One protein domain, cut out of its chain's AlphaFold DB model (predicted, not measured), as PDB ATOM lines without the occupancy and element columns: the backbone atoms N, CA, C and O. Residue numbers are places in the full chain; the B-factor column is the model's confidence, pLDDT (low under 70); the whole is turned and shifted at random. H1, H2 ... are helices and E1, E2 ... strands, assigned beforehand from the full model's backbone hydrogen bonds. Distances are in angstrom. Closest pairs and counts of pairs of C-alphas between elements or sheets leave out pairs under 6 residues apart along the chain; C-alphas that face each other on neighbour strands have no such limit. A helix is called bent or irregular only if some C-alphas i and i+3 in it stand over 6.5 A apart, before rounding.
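This is residues 17 to 96 of the 114 residues of an uncharacterized protein of Chloroflexi bacterium (UniProt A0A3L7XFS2). Strand E6 runs through the middle of a small two-sheet domain: the hairpin E2 and E3 covers one side of it, and the long bent strand E5 wraps round the other. E1 and E4, which make the small sheet E1 E4 E5 with E5, sit toward one end and helix H1 toward the other; H1 packs on one face of the strongly twisted sheet E2 E3 E6, and residues 79 to 84, of which 79 to 82 belong to H1, stick out. You will find 80 printed residues with six named strands and one named helix, in the order E1 E2 E3 E4 E5 H1 E6. Both sheets are mixed, E1 E4 E5 and E2 E3 E6 in order; the class is mixed, helices and strands. The whole is compact and rounded, with a radius of gyration of the C-alphas of 12.2 A and spans of 30 by 27 by 23 A.

Start at inner strand E3, residues 32 to 38. E2, residues 24 to 29, is its antiparallel neighbour in a hairpin; look at N 27 and O 34, 2.8 A apart. E6, residues 87 to 92, is its parallel neighbour, with N 89 and O 35 at 2.9 A. H1, residues 72 to 82, is on this sheet at a height over the sheet of 5.9 A, two layers with the helix on one face. It lies only just over E3, with 3 of its C-alphas there, and runs across the strands, at 72 degrees to E3 on the local plane; the closest C-alphas of the two are those of Val 32 and Pro 74, 5.9 A apart. Every O i to N i+4 pair of H1 is within hydrogen-bond range. Next find E5, residues 55 to 65, which bends by 75 degrees at residue 61; its residues 64 to 65 pair with residues 95 to 96, which pair with residues 91 to 92 of E6, antiparallel in both cases. E4, residues 49 to 52, forms a hairpin with E5, N 50 and O 57 being 2.9 A apart. E1, residues 17 to 19, is parallel to E4, with N 19 and O 51 at 2.8 A. E1 and E3 are apart.

Find C-alpha 17 at (40.775, 7.435, -3.834), where E1 begins. E5 is 25.5 A long, E3 18.2 A, E6 16.5 A, E2 15.8 A and H1 15.3 A; E4 and E1 are shorter. E6 ends at C-alpha 92, (34.658, 2.247, -17.187).

The C-alphas of Ala 43 and Ala 82, the two farthest apart, are 34.7 A apart. The printed part has no cut, and no link is long. Mean pLDDT of the printed part is 84.8; look for values under 70 at residues 68 to 71.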
ATOM      1  N   ILE A  17      39.962   8.641  -4.066       88.62
ATOM      2  CA  ILE A  17      40.775   7.435  -3.834       88.62
ATOM      3  C   ILE A  17      42.259   7.774  -3.904       88.62
ATOM      4  O   ILE A  17      42.659   8.701  -4.612       88.62
ATOM      5  N   THR A  18      43.076   6.961  -3.243       89.31
ATOM      6  CA  THR A  18      44.533   7.004  -3.369       89.31
ATOM      7  C   THR A  18      45.013   5.729  -4.048       89.31
ATOM      8  O   THR A  18      44.668   4.629  -3.626       89.31
ATOM      9  N   LEU A  19      45.799   5.895  -5.106       88.50
ATOM     10  CA  LEU A  19      46.379   4.831  -5.917       88.50
ATOM     11  C   LEU A  19      47.902   4.964  -5.954       88.50
ATOM     12  O   LEU A  19      48.479   6.036  -5.739       88.50
ATOM     13  N   THR A  20      48.564   3.869  -6.292       88.00
ATOM     14  CA  THR A  20      49.981   3.842  -6.643       88.00
ATOM     15  C   THR A  20      50.147   3.658  -8.152       88.00
ATOM     16  O   THR A  20      49.186   3.392  -8.867       88.00
ATOM     17  N   PHE A  21      51.369   3.810  -8.669       84.81
ATOM     18  CA  PHE A  21      51.629   3.545 -10.091       84.81
ATOM     19  C   PHE A  21      51.463   2.066 -10.473       84.81
ATOM     20  O   PHE A  21      51.301   1.783 -11.653       84.81
ATOM     21  N   ASP A  22      51.497   1.147  -9.502       88.62
ATOM     22  CA  ASP A  22      51.289  -0.290  -9.732       88.62
ATOM     23  C   ASP A  22      49.820  -0.612 -10.057       88.62
ATOM     24  O   ASP A  22      49.529  -1.552 -10.790       88.62
ATOM     25  N   ASP A  23      48.893   0.232  -9.589       88.56
ATOM     26  CA  ASP A  23      47.453   0.123  -9.856       88.56
ATOM     27  C   ASP A  23      47.059   0.640 -11.254       88.56
ATOM     28  O   ASP A  23      45.887   0.589 -11.641       88.56
ATOM     29  N   LEU A  24      48.017   1.188 -12.007       91.69
ATOM     30  CA  LEU A  24      47.790   1.857 -13.284       91.69
ATOM     31  C   LEU A  24      48.427   1.067 -14.424       91.69
ATOM     32  O   LEU A  24      49.555   0.586 -14.328       91.69
ATOM     33  N   PHE A  25      47.741   1.017 -15.562       91.44
ATOM     34  CA  PHE A  25      48.334   0.567 -16.816       91.44
ATOM     35  C   PHE A  25      48.544   1.747 -17.764       91.44
ATOM     36  O   PHE A  25      47.883   2.779 -17.657       91.44
ATOM     37  N   VAL A  26      49.474   1.603 -18.708       88.00
ATOM     38  CA  VAL A  26      49.726   2.631 -19.724       88.00
ATOM     39  C   VAL A  26      48.913   2.313 -20.970       88.00
ATOM     40  O   VAL A  26      49.034   1.234 -21.554       88.00
ATOM     41  N   LEU A  27      48.085   3.267 -21.384       86.19
ATOM     42  CA  LEU A  27      47.399   3.247 -22.663       86.19
ATOM     43  C   LEU A  27      48.242   3.976 -23.706       86.19
ATOM     44  O   LEU A  27      48.612   5.134 -23.526       86.19
ATOM     45  N   PHE A  28      48.459   3.299 -24.829       82.19
ATOM     46  CA  PHE A  28      49.121   3.850 -26.003       82.19
ATOM     47  C   PHE A  28      48.078   4.139 -27.077       82.19
ATOM     48  O   PHE A  28      47.362   3.234 -27.513       82.19
ATOM     49  N   THR A  29      47.985   5.386 -27.527       76.56
ATOM     50  CA  THR A  29      47.060   5.757 -28.603       76.56
ATOM     51  C   THR A  29      47.663   6.825 -29.504       76.56
ATOM     52  O   THR A  29      47.781   7.992 -29.143       76.56
ATOM     53  N   GLY A  30      48.021   6.428 -30.725       77.69
ATOM     54  CA  GLY A  30      48.767   7.299 -31.631       77.69
ATOM     55  C   GLY A  30      50.160   7.583 -31.073       77.69
ATOM     56  O   GLY A  30      50.940   6.653 -30.893       77.69
ATOM     57  N   GLU A  31      50.451   8.857 -30.816       80.50
ATOM     58  CA  GLU A  31      51.750   9.338 -30.322       80.50
ATOM     59  C   GLU A  31      51.735   9.687 -28.822       80.50
ATOM     60  O   GLU A  31      52.739  10.175 -28.316       80.50
ATOM     61  N   VAL A  32      50.619   9.453 -28.116       82.75
ATOM     62  CA  VAL A  32      50.496   9.759 -26.681       82.75
ATOM     63  C   VAL A  32      50.480   8.498 -25.818       82.75
ATOM     64  O   VAL A  32      49.920   7.461 -26.201       82.75
ATOM     65  N   GLU A  33      51.056   8.636 -24.627       85.12
ATOM     66  CA  GLU A  33      51.068   7.653 -23.547       85.12
ATOM     67  C   GLU A  33      50.298   8.234 -22.362       85.12
ATOM     68  O   GLU A  33      50.572   9.353 -21.935       85.12
ATOM     69  N   ALA A  34      49.327   7.499 -21.820       85.19
ATOM     70  CA  ALA A  34      48.556   7.968 -20.672       85.19
ATOM     71  C   ALA A  34      48.366   6.871 -19.628       85.19
ATOM     72  O   ALA A  34      48.125   5.712 -19.968       85.19
ATOM     73  N   PHE A  35      48.429   7.245 -18.349       90.88
ATOM     74  CA  PHE A  35      48.111   6.337 -17.251       90.88
ATOM     75  C   PHE A  35      46.605   6.130 -17.140       90.88
ATOM     76  O   PHE A  35      45.831   7.090 -17.195       90.88
ATOM     77  N   VAL A  36      46.195   4.882 -16.948       91.56
ATOM     78  CA  VAL A  36      44.793   4.492 -16.854       91.56
ATOM     79  C   VAL A  36      44.572   3.603 -15.640       91.56
ATOM     80  O   VAL A  36      45.271   2.614 -15.442       91.56
ATOM     81  N   TYR A  37      43.565   3.955 -14.849       92.75
ATOM     82  CA  TYR A  37      43.036   3.123 -13.778       92.75
ATOM     83  C   TYR A  37      41.852   2.300 -14.301       92.75
ATOM     84  O   TYR A  37      40.918   2.860 -14.886       92.75
ATOM     85  N   ASP A  38      41.886   0.977 -14.123       91.31
ATOM     86  CA  ASP A  38      40.817   0.099 -14.605       91.31
ATOM     87  C   ASP A  38      39.682  -0.026 -13.582       91.31
ATOM     88  O   ASP A  38      39.835  -0.607 -12.512       91.31
ATOM     89  N   MET A  39      38.513   0.502 -13.935       90.81
ATOM     90  CA  MET A  39      37.260   0.342 -13.194       90.81
ATOM     91  C   MET A  39      36.174  -0.285 -14.077       90.81
ATOM     92  O   MET A  39      34.984  -0.072 -13.833       90.81
ATOM     93  N   ALA A  40      36.549  -1.038 -15.120       86.62
ATOM     94  CA  ALA A  40      35.600  -1.607 -16.076       86.62
ATOM     95  C   ALA A  40      34.493  -2.436 -15.403       86.62
ATOM     96  O   ALA A  40      33.332  -2.315 -15.789       86.62
ATOM     97  N   GLU A  41      34.839  -3.211 -14.371       83.44
ATOM     98  CA  GLU A  41      33.922  -4.103 -13.643       83.44
ATOM     99  C   GLU A  41      33.482  -3.550 -12.273       83.44
ATOM    100  O   GLU A  41      32.802  -4.232 -11.503       83.44
ATOM    101  N   ALA A  42      33.853  -2.310 -11.937       83.56
ATOM    102  CA  ALA A  42      33.557  -1.734 -10.632       83.56
ATOM    103  C   ALA A  42      32.066  -1.373 -10.489       83.56
ATOM    104  O   ALA A  42      31.504  -0.603 -11.276       83.56
ATOM    105  N   ALA A  43      31.433  -1.880  -9.426       80.38
ATOM    106  CA  ALA A  43      30.039  -1.576  -9.090       80.38
ATOM    107  C   ALA A  43      29.844  -0.145  -8.548       80.38
ATOM    108  O   ALA A  43      28.736   0.391  -8.584       80.38
ATOM    109  N   VAL A  44      30.919   0.480  -8.066       82.81
ATOM    110  CA  VAL A  44      30.911   1.837  -7.510       82.81
ATOM    111  C   VAL A  44      31.059   2.902  -8.607       82.81
ATOM    112  O   VAL A  44      31.621   2.627  -9.675       82.81
ATOM    113  N   PRO A  45      30.527   4.122  -8.400       84.31
ATOM    114  CA  PRO A  45      30.821   5.243  -9.285       84.31
ATOM    115  C   PRO A  45      32.325   5.577  -9.276       84.31
ATOM    116  O   PRO A  45      33.006   5.312  -8.284       84.31
ATOM    117  N   PRO A  46      32.859   6.149 -10.372       86.12
ATOM    118  CA  PRO A  46      34.227   6.634 -10.392       86.12
ATOM    119  C   PRO A  46      34.372   7.798  -9.400       86.12
ATOM    120  O   PRO A  46      33.447   8.608  -9.278       86.12
ATOM    121  N   PRO A  47      35.513   7.898  -8.707       88.50
ATOM    122  CA  PRO A  47      35.747   8.946  -7.723       88.50
ATOM    123  C   PRO A  47      35.899  10.312  -8.397       88.50
ATOM    124  O   PRO A  47      36.361  10.408  -9.536       88.50
ATOM    125  N   TYR A  48      35.559  11.388  -7.690       88.06
ATOM    126  CA  TYR A  48      35.779  12.748  -8.192       88.06
ATOM    127  C   TYR A  48      37.262  13.123  -8.209       88.06
ATOM    128  O   TYR A  48      37.701  13.848  -9.105       88.06
ATOM    129  N   TYR A  49      38.029  12.594  -7.255       89.88
ATOM    130  CA  TYR A  49      39.457  12.836  -7.127       89.88
ATOM    131  C   TYR A  49      40.256  11.538  -7.039       89.88
ATOM    132  O   TYR A  49      39.853  10.581  -6.381       89.88
ATOM    133  N   ILE A  50      41.419  11.522  -7.675       90.31
ATOM    134  CA  ILE A  50      42.364  10.407  -7.619       90.31
ATOM    135  C   ILE A  50      43.715  10.967  -7.214       90.31
ATOM    136  O   ILE A  50      44.240  11.858  -7.875       90.31
ATOM    137  N   THR A  51      44.291  10.447  -6.141       89.94
ATOM    138  CA  THR A  51      45.642  10.801  -5.714       89.94
ATOM    139  C   THR A  51      46.605   9.704  -6.141       89.94
ATOM    140  O   THR A  51      46.445   8.559  -5.738       89.94
ATOM    141  N   VAL A  52      47.626  10.044  -6.929       89.31
ATOM    142  CA  VAL A  52      48.700   9.123  -7.332       89.31
ATOM    143  C   VAL A  52      50.036   9.694  -6.892       89.31
ATOM    144  O   VAL A  52      50.438  10.764  -7.348       89.31
ATOM    145  N   SER A  53      50.746   8.988  -6.008       84.19
ATOM    146  CA  SER A  53      52.067   9.410  -5.504       84.19
ATOM    147  C   SER A  53      52.109  10.875  -5.033       84.19
ATOM    148  O   SER A  53      53.020  11.629  -5.375       84.19
ATOM    149  N   GLY A  54      51.082  11.299  -4.289       79.81
ATOM    150  CA  GLY A  54      50.963  12.663  -3.754       79.81
ATOM    151  C   GLY A  54      50.494  13.724  -4.757       79.81
ATOM    152  O   GLY A  54      50.430  14.899  -4.407       79.81
ATOM    153  N   ARG A  55      50.151  13.347  -5.995       84.69
ATOM    154  CA  ARG A  55      49.537  14.244  -6.985       84.69
ATOM    155  C   ARG A  55      48.046  13.964  -7.074       84.69
ATOM    156  O   ARG A  55      47.664  12.837  -7.372       84.69
ATOM    157  N   ARG A  56      47.220  14.986  -6.854       88.06
ATOM    158  CA  ARG A  56      45.763  14.888  -6.984       88.06
ATOM    159  C   ARG A  56      45.329  15.216  -8.409       88.06
ATOM    160  O   ARG A  56      45.794  16.186  -9.010       88.06
ATOM    161  N   PHE A  57      44.446  14.390  -8.940       90.50
ATOM    162  CA  PHE A  57      43.821  14.536 -10.240       90.50
ATOM    163  C   PHE A  57      42.315  14.664 -10.040       90.50
ATOM    164  O   PHE A  57      41.720  13.887  -9.294       90.50
ATOM    165  N   ALA A  58      41.703  15.641 -10.698       90.19
ATOM    166  CA  ALA A  58      40.272  15.893 -10.640       90.19
ATOM    167  C   ALA A  58      39.598  15.427 -11.933       90.19
ATOM    168  O   ALA A  58      40.157  15.566 -13.025       90.19
ATOM    169  N   LEU A  59      38.385  14.886 -11.813       89.44
ATOM    170  CA  LEU A  59      37.563  14.513 -12.960       89.44
ATOM    171  C   LEU A  59      37.273  15.753 -13.824       89.44
ATOM    172  O   LEU A  59      36.622  16.691 -13.369       89.44
ATOM    173  N   SER A  60      37.700  15.747 -15.089       87.69
ATOM    174  CA  SER A  60      37.550  16.907 -15.987       87.69
ATOM    175  C   SER A  60      36.168  17.012 -16.638       87.69
ATOM    176  O   SER A  60      35.845  18.008 -17.282       87.69
ATOM    177  N   GLY A  61      35.348  15.962 -16.521       85.06
ATOM    178  CA  GLY A  61      34.073  15.829 -17.230       85.06
ATOM    179  C   GLY A  61      34.218  15.407 -18.698       85.06
ATOM    180  O   GLY A  61      33.214  15.126 -19.356       85.06
ATOM    181  N   MET A  62      35.447  15.299 -19.213       86.94
ATOM    182  CA  MET A  62      35.707  14.786 -20.556       86.94
ATOM    183  C   MET A  62      35.604  13.262 -20.567       86.94
ATOM    184  O   MET A  62      36.173  12.577 -19.718       86.94
ATOM    185  N   THR A  63      34.884  12.716 -21.547       87.31
ATOM    186  CA  THR A  63      34.763  11.265 -21.728       87.31
ATOM    187  C   THR A  63      35.004  10.882 -23.175       87.31
ATOM    188  O   THR A  63      34.625  11.598 -24.104       87.31
ATOM    189  N   PHE A  64      35.626   9.726 -23.373       86.44
ATOM    190  CA  PHE A  64      36.013   9.236 -24.682       86.44
ATOM    191  C   PHE A  64      35.674   7.735 -24.813       86.44
ATOM    192  O   PHE A  64      35.598   7.032 -23.811       86.44
ATOM    193  N   LEU A  65      35.451   7.227 -26.031       84.50
ATOM    194  CA  LEU A  65      35.100   5.814 -26.291       84.50
ATOM    195  C   LEU A  65      36.333   4.924 -26.487       84.50
ATOM    196  O   LEU A  65      37.036   5.152 -27.471       84.50
ATOM    197  N   GLU A  66      36.513   3.877 -25.667       75.06
ATOM    198  CA  GLU A  66      37.684   2.967 -25.663       75.06
ATOM    199  C   GLU A  66      38.104   2.501 -27.064       75.06
ATOM    200  O   GLU A  66      39.275   2.530 -27.442       75.06
ATOM    201  N   HIS A  67      37.117   2.134 -27.881       70.38
ATOM    202  CA  HIS A  67      37.313   1.643 -29.244       70.38
ATOM    203  C   HIS A  67      36.753   2.605 -30.305       70.38
ATOM    204  O   HIS A  67      36.130   2.192 -31.280       70.38
ATOM    205  N   GLY A  68      36.970   3.913 -30.124       63.75
ATOM    206  CA  GLY A  68      36.544   4.949 -31.077       63.75
ATOM    207  C   GLY A  68      37.313   6.272 -30.985       63.75
ATOM    208  O   GLY A  68      36.890   7.267 -31.569       63.75
ATOM    209  N   HIS A  69      38.428   6.299 -30.250       59.38
ATOM    210  CA  HIS A  69      39.117   7.514 -29.802       59.38
ATOM    211  C   HIS A  69      39.721   8.427 -30.877       59.38
ATOM    212  O   HIS A  69      40.046   9.567 -30.545       59.38
ATOM    213  N   GLY A  70      39.837   7.981 -32.133       58.75
ATOM    214  CA  GLY A  70      40.252   8.798 -33.281       58.75
ATOM    215  C   GLY A  70      41.395   9.790 -32.999       58.75
ATOM    216  O   GLY A  70      42.270   9.553 -32.175       58.75
ATOM    217  N   ALA A  71      41.382  10.938 -33.677       62.25
ATOM    218  CA  ALA A  71      42.349  12.018 -33.451       62.25
ATOM    219  C   ALA A  71      42.009  12.914 -32.239       62.25
ATOM    220  O   ALA A  71      42.756  13.842 -31.936       62.25
ATOM    221  N   VAL A  72      40.874  12.686 -31.563       78.50
ATOM    222  CA  VAL A  72      40.342  13.604 -30.539       78.50
ATOM    223  C   VAL A  72      41.031  13.408 -29.196       78.50
ATOM    224  O   VAL A  72      41.451  14.393 -28.594       78.50
ATOM    225  N   LEU A  73      41.183  12.160 -28.741       81.56
ATOM    226  CA  LEU A  73      41.860  11.881 -27.473       81.56
ATOM    227  C   LEU A  73      43.340  12.294 -27.527       81.56
ATOM    228  O   LEU A  73      43.733  13.076 -26.664       81.56
ATOM    229  N   PRO A  74      44.139  11.892 -28.542       79.62
ATOM    230  CA  PRO A  74      45.540  12.309 -28.615       79.62
ATOM    231  C   PRO A  74      45.700  13.831 -28.642       79.62
ATOM    232  O   PRO A  74      46.575  14.377 -27.977       79.62
ATOM    233  N   ARG A  75      44.811  14.536 -29.357       84.00
ATOM    234  CA  ARG A  75      44.824  16.002 -29.423       84.00
ATOM    235  C   ARG A  75      44.501  16.655 -28.083       84.00
ATOM    236  O   ARG A  75      45.106  17.674 -27.771       84.00
ATOM    237  N   TRP A  76      43.542  16.115 -27.332       85.50
ATOM    238  CA  TRP A  76      43.214  16.642 -26.009       85.50
ATOM    239  C   TRP A  76      44.373  16.428 -25.034       85.50
ATOM    240  O   TRP A  76      44.825  17.399 -24.442       85.50
ATOM    241  N   VAL A  77      44.923  15.210 -24.967       85.56
ATOM    242  CA  VAL A  77      46.088  14.892 -24.120       85.56
ATOM    243  C   VAL A  77      47.261  15.817 -24.435       85.56
ATOM    244  O   VAL A  77      47.766  16.482 -23.541       85.56
ATOM    245  N   THR A  78      47.616  15.958 -25.716       86.31
ATOM    246  CA  THR A  78      48.713  16.849 -26.136       86.31
ATOM    247  C   THR A  78      48.447  18.311 -25.749       86.31
ATOM    248  O   THR A  78      49.380  19.056 -25.464       86.31
ATOM    249  N   GLY A  79      47.182  18.748 -25.768       85.06
ATOM    250  CA  GLY A  79      46.792  20.098 -25.364       85.06
ATOM    251  C   GLY A  79      47.022  20.347 -23.876       85.06
ATOM    252  O   GLY A  79      47.685  21.316 -23.524       85.06
ATOM    253  N   GLU A  80      46.540  19.444 -23.025       85.56
ATOM    254  CA  GLU A  80      46.740  19.519 -21.572       85.56
ATOM    255  C   GLU A  80      48.230  19.433 -21.202       85.56
ATOM    256  O   GLU A  80      48.722  20.209 -20.385       85.56
ATOM    257  N   GLU A  81      48.988  18.546 -21.853       84.38
ATOM    258  CA  GLU A  81      50.435  18.426 -21.632       84.38
ATOM    259  C   GLU A  81      51.201  19.681 -22.070       84.38
ATOM    260  O   GLU A  81      52.153  20.090 -21.401       84.38
ATOM    261  N   ALA A  82      50.782  20.337 -23.157       84.69
ATOM    262  CA  ALA A  82      51.362  21.608 -23.593       84.69
ATOM    263  C   ALA A  82      51.095  22.755 -22.601       84.69
ATOM    264  O   ALA A  82      51.891  23.692 -22.524       84.69
ATOM    265  N   GLU A  83      50.013  22.671 -21.822       83.31
ATOM    266  CA  GLU A  83      49.717  23.571 -20.699       83.31
ATOM    267  C   GLU A  83      50.435  23.157 -19.399       83.31
ATOM    268  O   GLU A  83      50.375  23.863 -18.394       83.31
ATOM    269  N   GLY A  84      51.191  22.054 -19.425       79.19
ATOM    270  CA  GLY A  84      51.948  21.534 -18.288       79.19
ATOM    271  C   GLY A  84      51.110  20.705 -17.317       79.19
ATOM    272  O   GLY A  84      51.572  20.412 -16.210       79.19
ATOM    273  N   HIS A  85      49.891  20.322 -17.701       84.00
ATOM    274  CA  HIS A  85      49.058  19.437 -16.904       84.00
ATOM    275  C   HIS A  85      49.481  17.979 -17.087       84.00
ATOM    276  O   HIS A  85      49.922  17.556 -18.153       84.00
ATOM    277  N   LEU A  86      49.302  17.187 -16.029       85.25
ATOM    278  CA  LEU A  86      49.368  15.733 -16.129       85.25
ATOM    279  C   LEU A  86      47.958  15.194 -16.328       85.25
ATOM    280  O   LEU A  86      47.031  15.604 -15.625       85.25
ATOM    281  N   VAL A  87      47.820  14.249 -17.250       88.88
ATOM    282  CA  VAL A  87      46.540  13.629 -17.586       88.88
ATOM    283  C   VAL A  87      46.553  12.169 -17.167       88.88
ATOM    284  O   VAL A  87      47.534  11.452 -17.366       88.88
ATOM    285  N   MET A  88      45.437  11.716 -16.610       91.25
ATOM    286  CA  MET A  88      45.175  10.299 -16.403       91.25
ATOM    287  C   MET A  88      43.746   9.959 -16.818       91.25
ATOM    288  O   MET A  88      42.903  10.844 -16.982       91.25
ATOM    289  N   PHE A  89      43.462   8.672 -16.980       92.62
ATOM    290  CA  PHE A  89      42.124   8.204 -17.308       92.62
ATOM    291  C   PHE A  89      41.617   7.158 -16.323       92.62
ATOM    292  O   PHE A  89      42.381   6.391 -15.748       92.62
ATOM    293  N   VAL A  90      40.297   7.082 -16.191       92.25
ATOM    294  CA  VAL A  90      39.614   5.928 -15.599       92.25
ATOM    295  C   VAL A  90      38.862   5.207 -16.700       92.25
ATOM    296  O   VAL A  90      38.040   5.813 -17.393       92.25
ATOM    297  N   ARG A  91      39.120   3.912 -16.861       91.69
ATOM    298  CA  ARG A  91      38.373   3.057 -17.779       91.69
ATOM    299  C   ARG A  91      37.117   2.537 -17.090       91.69
ATOM    300  O   ARG A  91      37.202   1.932 -16.029       91.69
ATOM    301  N   ARG A  92      35.945   2.749 -17.689       89.31
ATOM    302  CA  ARG A  92      34.658   2.247 -17.187       89.31
ATOM    303  C   ARG A  92      33.664   2.054 -18.325       89.31
ATOM    304  O   ARG A  92      33.457   2.986 -19.096       89.31
ATOM    305  N   ASN A  93      32.989   0.902 -18.393       85.75
ATOM    306  CA  ASN A  93      31.953   0.619 -19.403       85.75
ATOM    307  C   ASN A  93      32.389   0.986 -20.840       85.75
ATOM    308  O   ASN A  93      31.687   1.731 -21.525       85.75
ATOM    309  N   GLU A  94      33.581   0.537 -21.254       84.75
ATOM    310  CA  GLU A  94      34.168   0.816 -22.581       84.75
ATOM    311  C   GLU A  94      34.409   2.316 -22.862       84.75
ATOM    312  O   GLU A  94      34.440   2.776 -24.010       84.75
ATOM    313  N   ARG A  95      34.554   3.121 -21.805       88.31
ATOM    314  CA  ARG A  95      34.835   4.559 -21.877       88.31
ATOM    315  C   ARG A  95      36.042   4.921 -21.037       88.31
ATOM    316  O   ARG A  95      36.265   4.345 -19.979       88.31
ATOM    317  N   LEU A  96      36.762   5.937 -21.489       89.69
ATOM    318  CA  LEU A  96      37.804   6.606 -20.728       89.69
ATOM    319  C   LEU A  96      37.259   7.927 -20.201       89.69
ATOM    320  O   LEU A  96      36.825   8.780 -20.979       89.69
TER     321      LEU A  96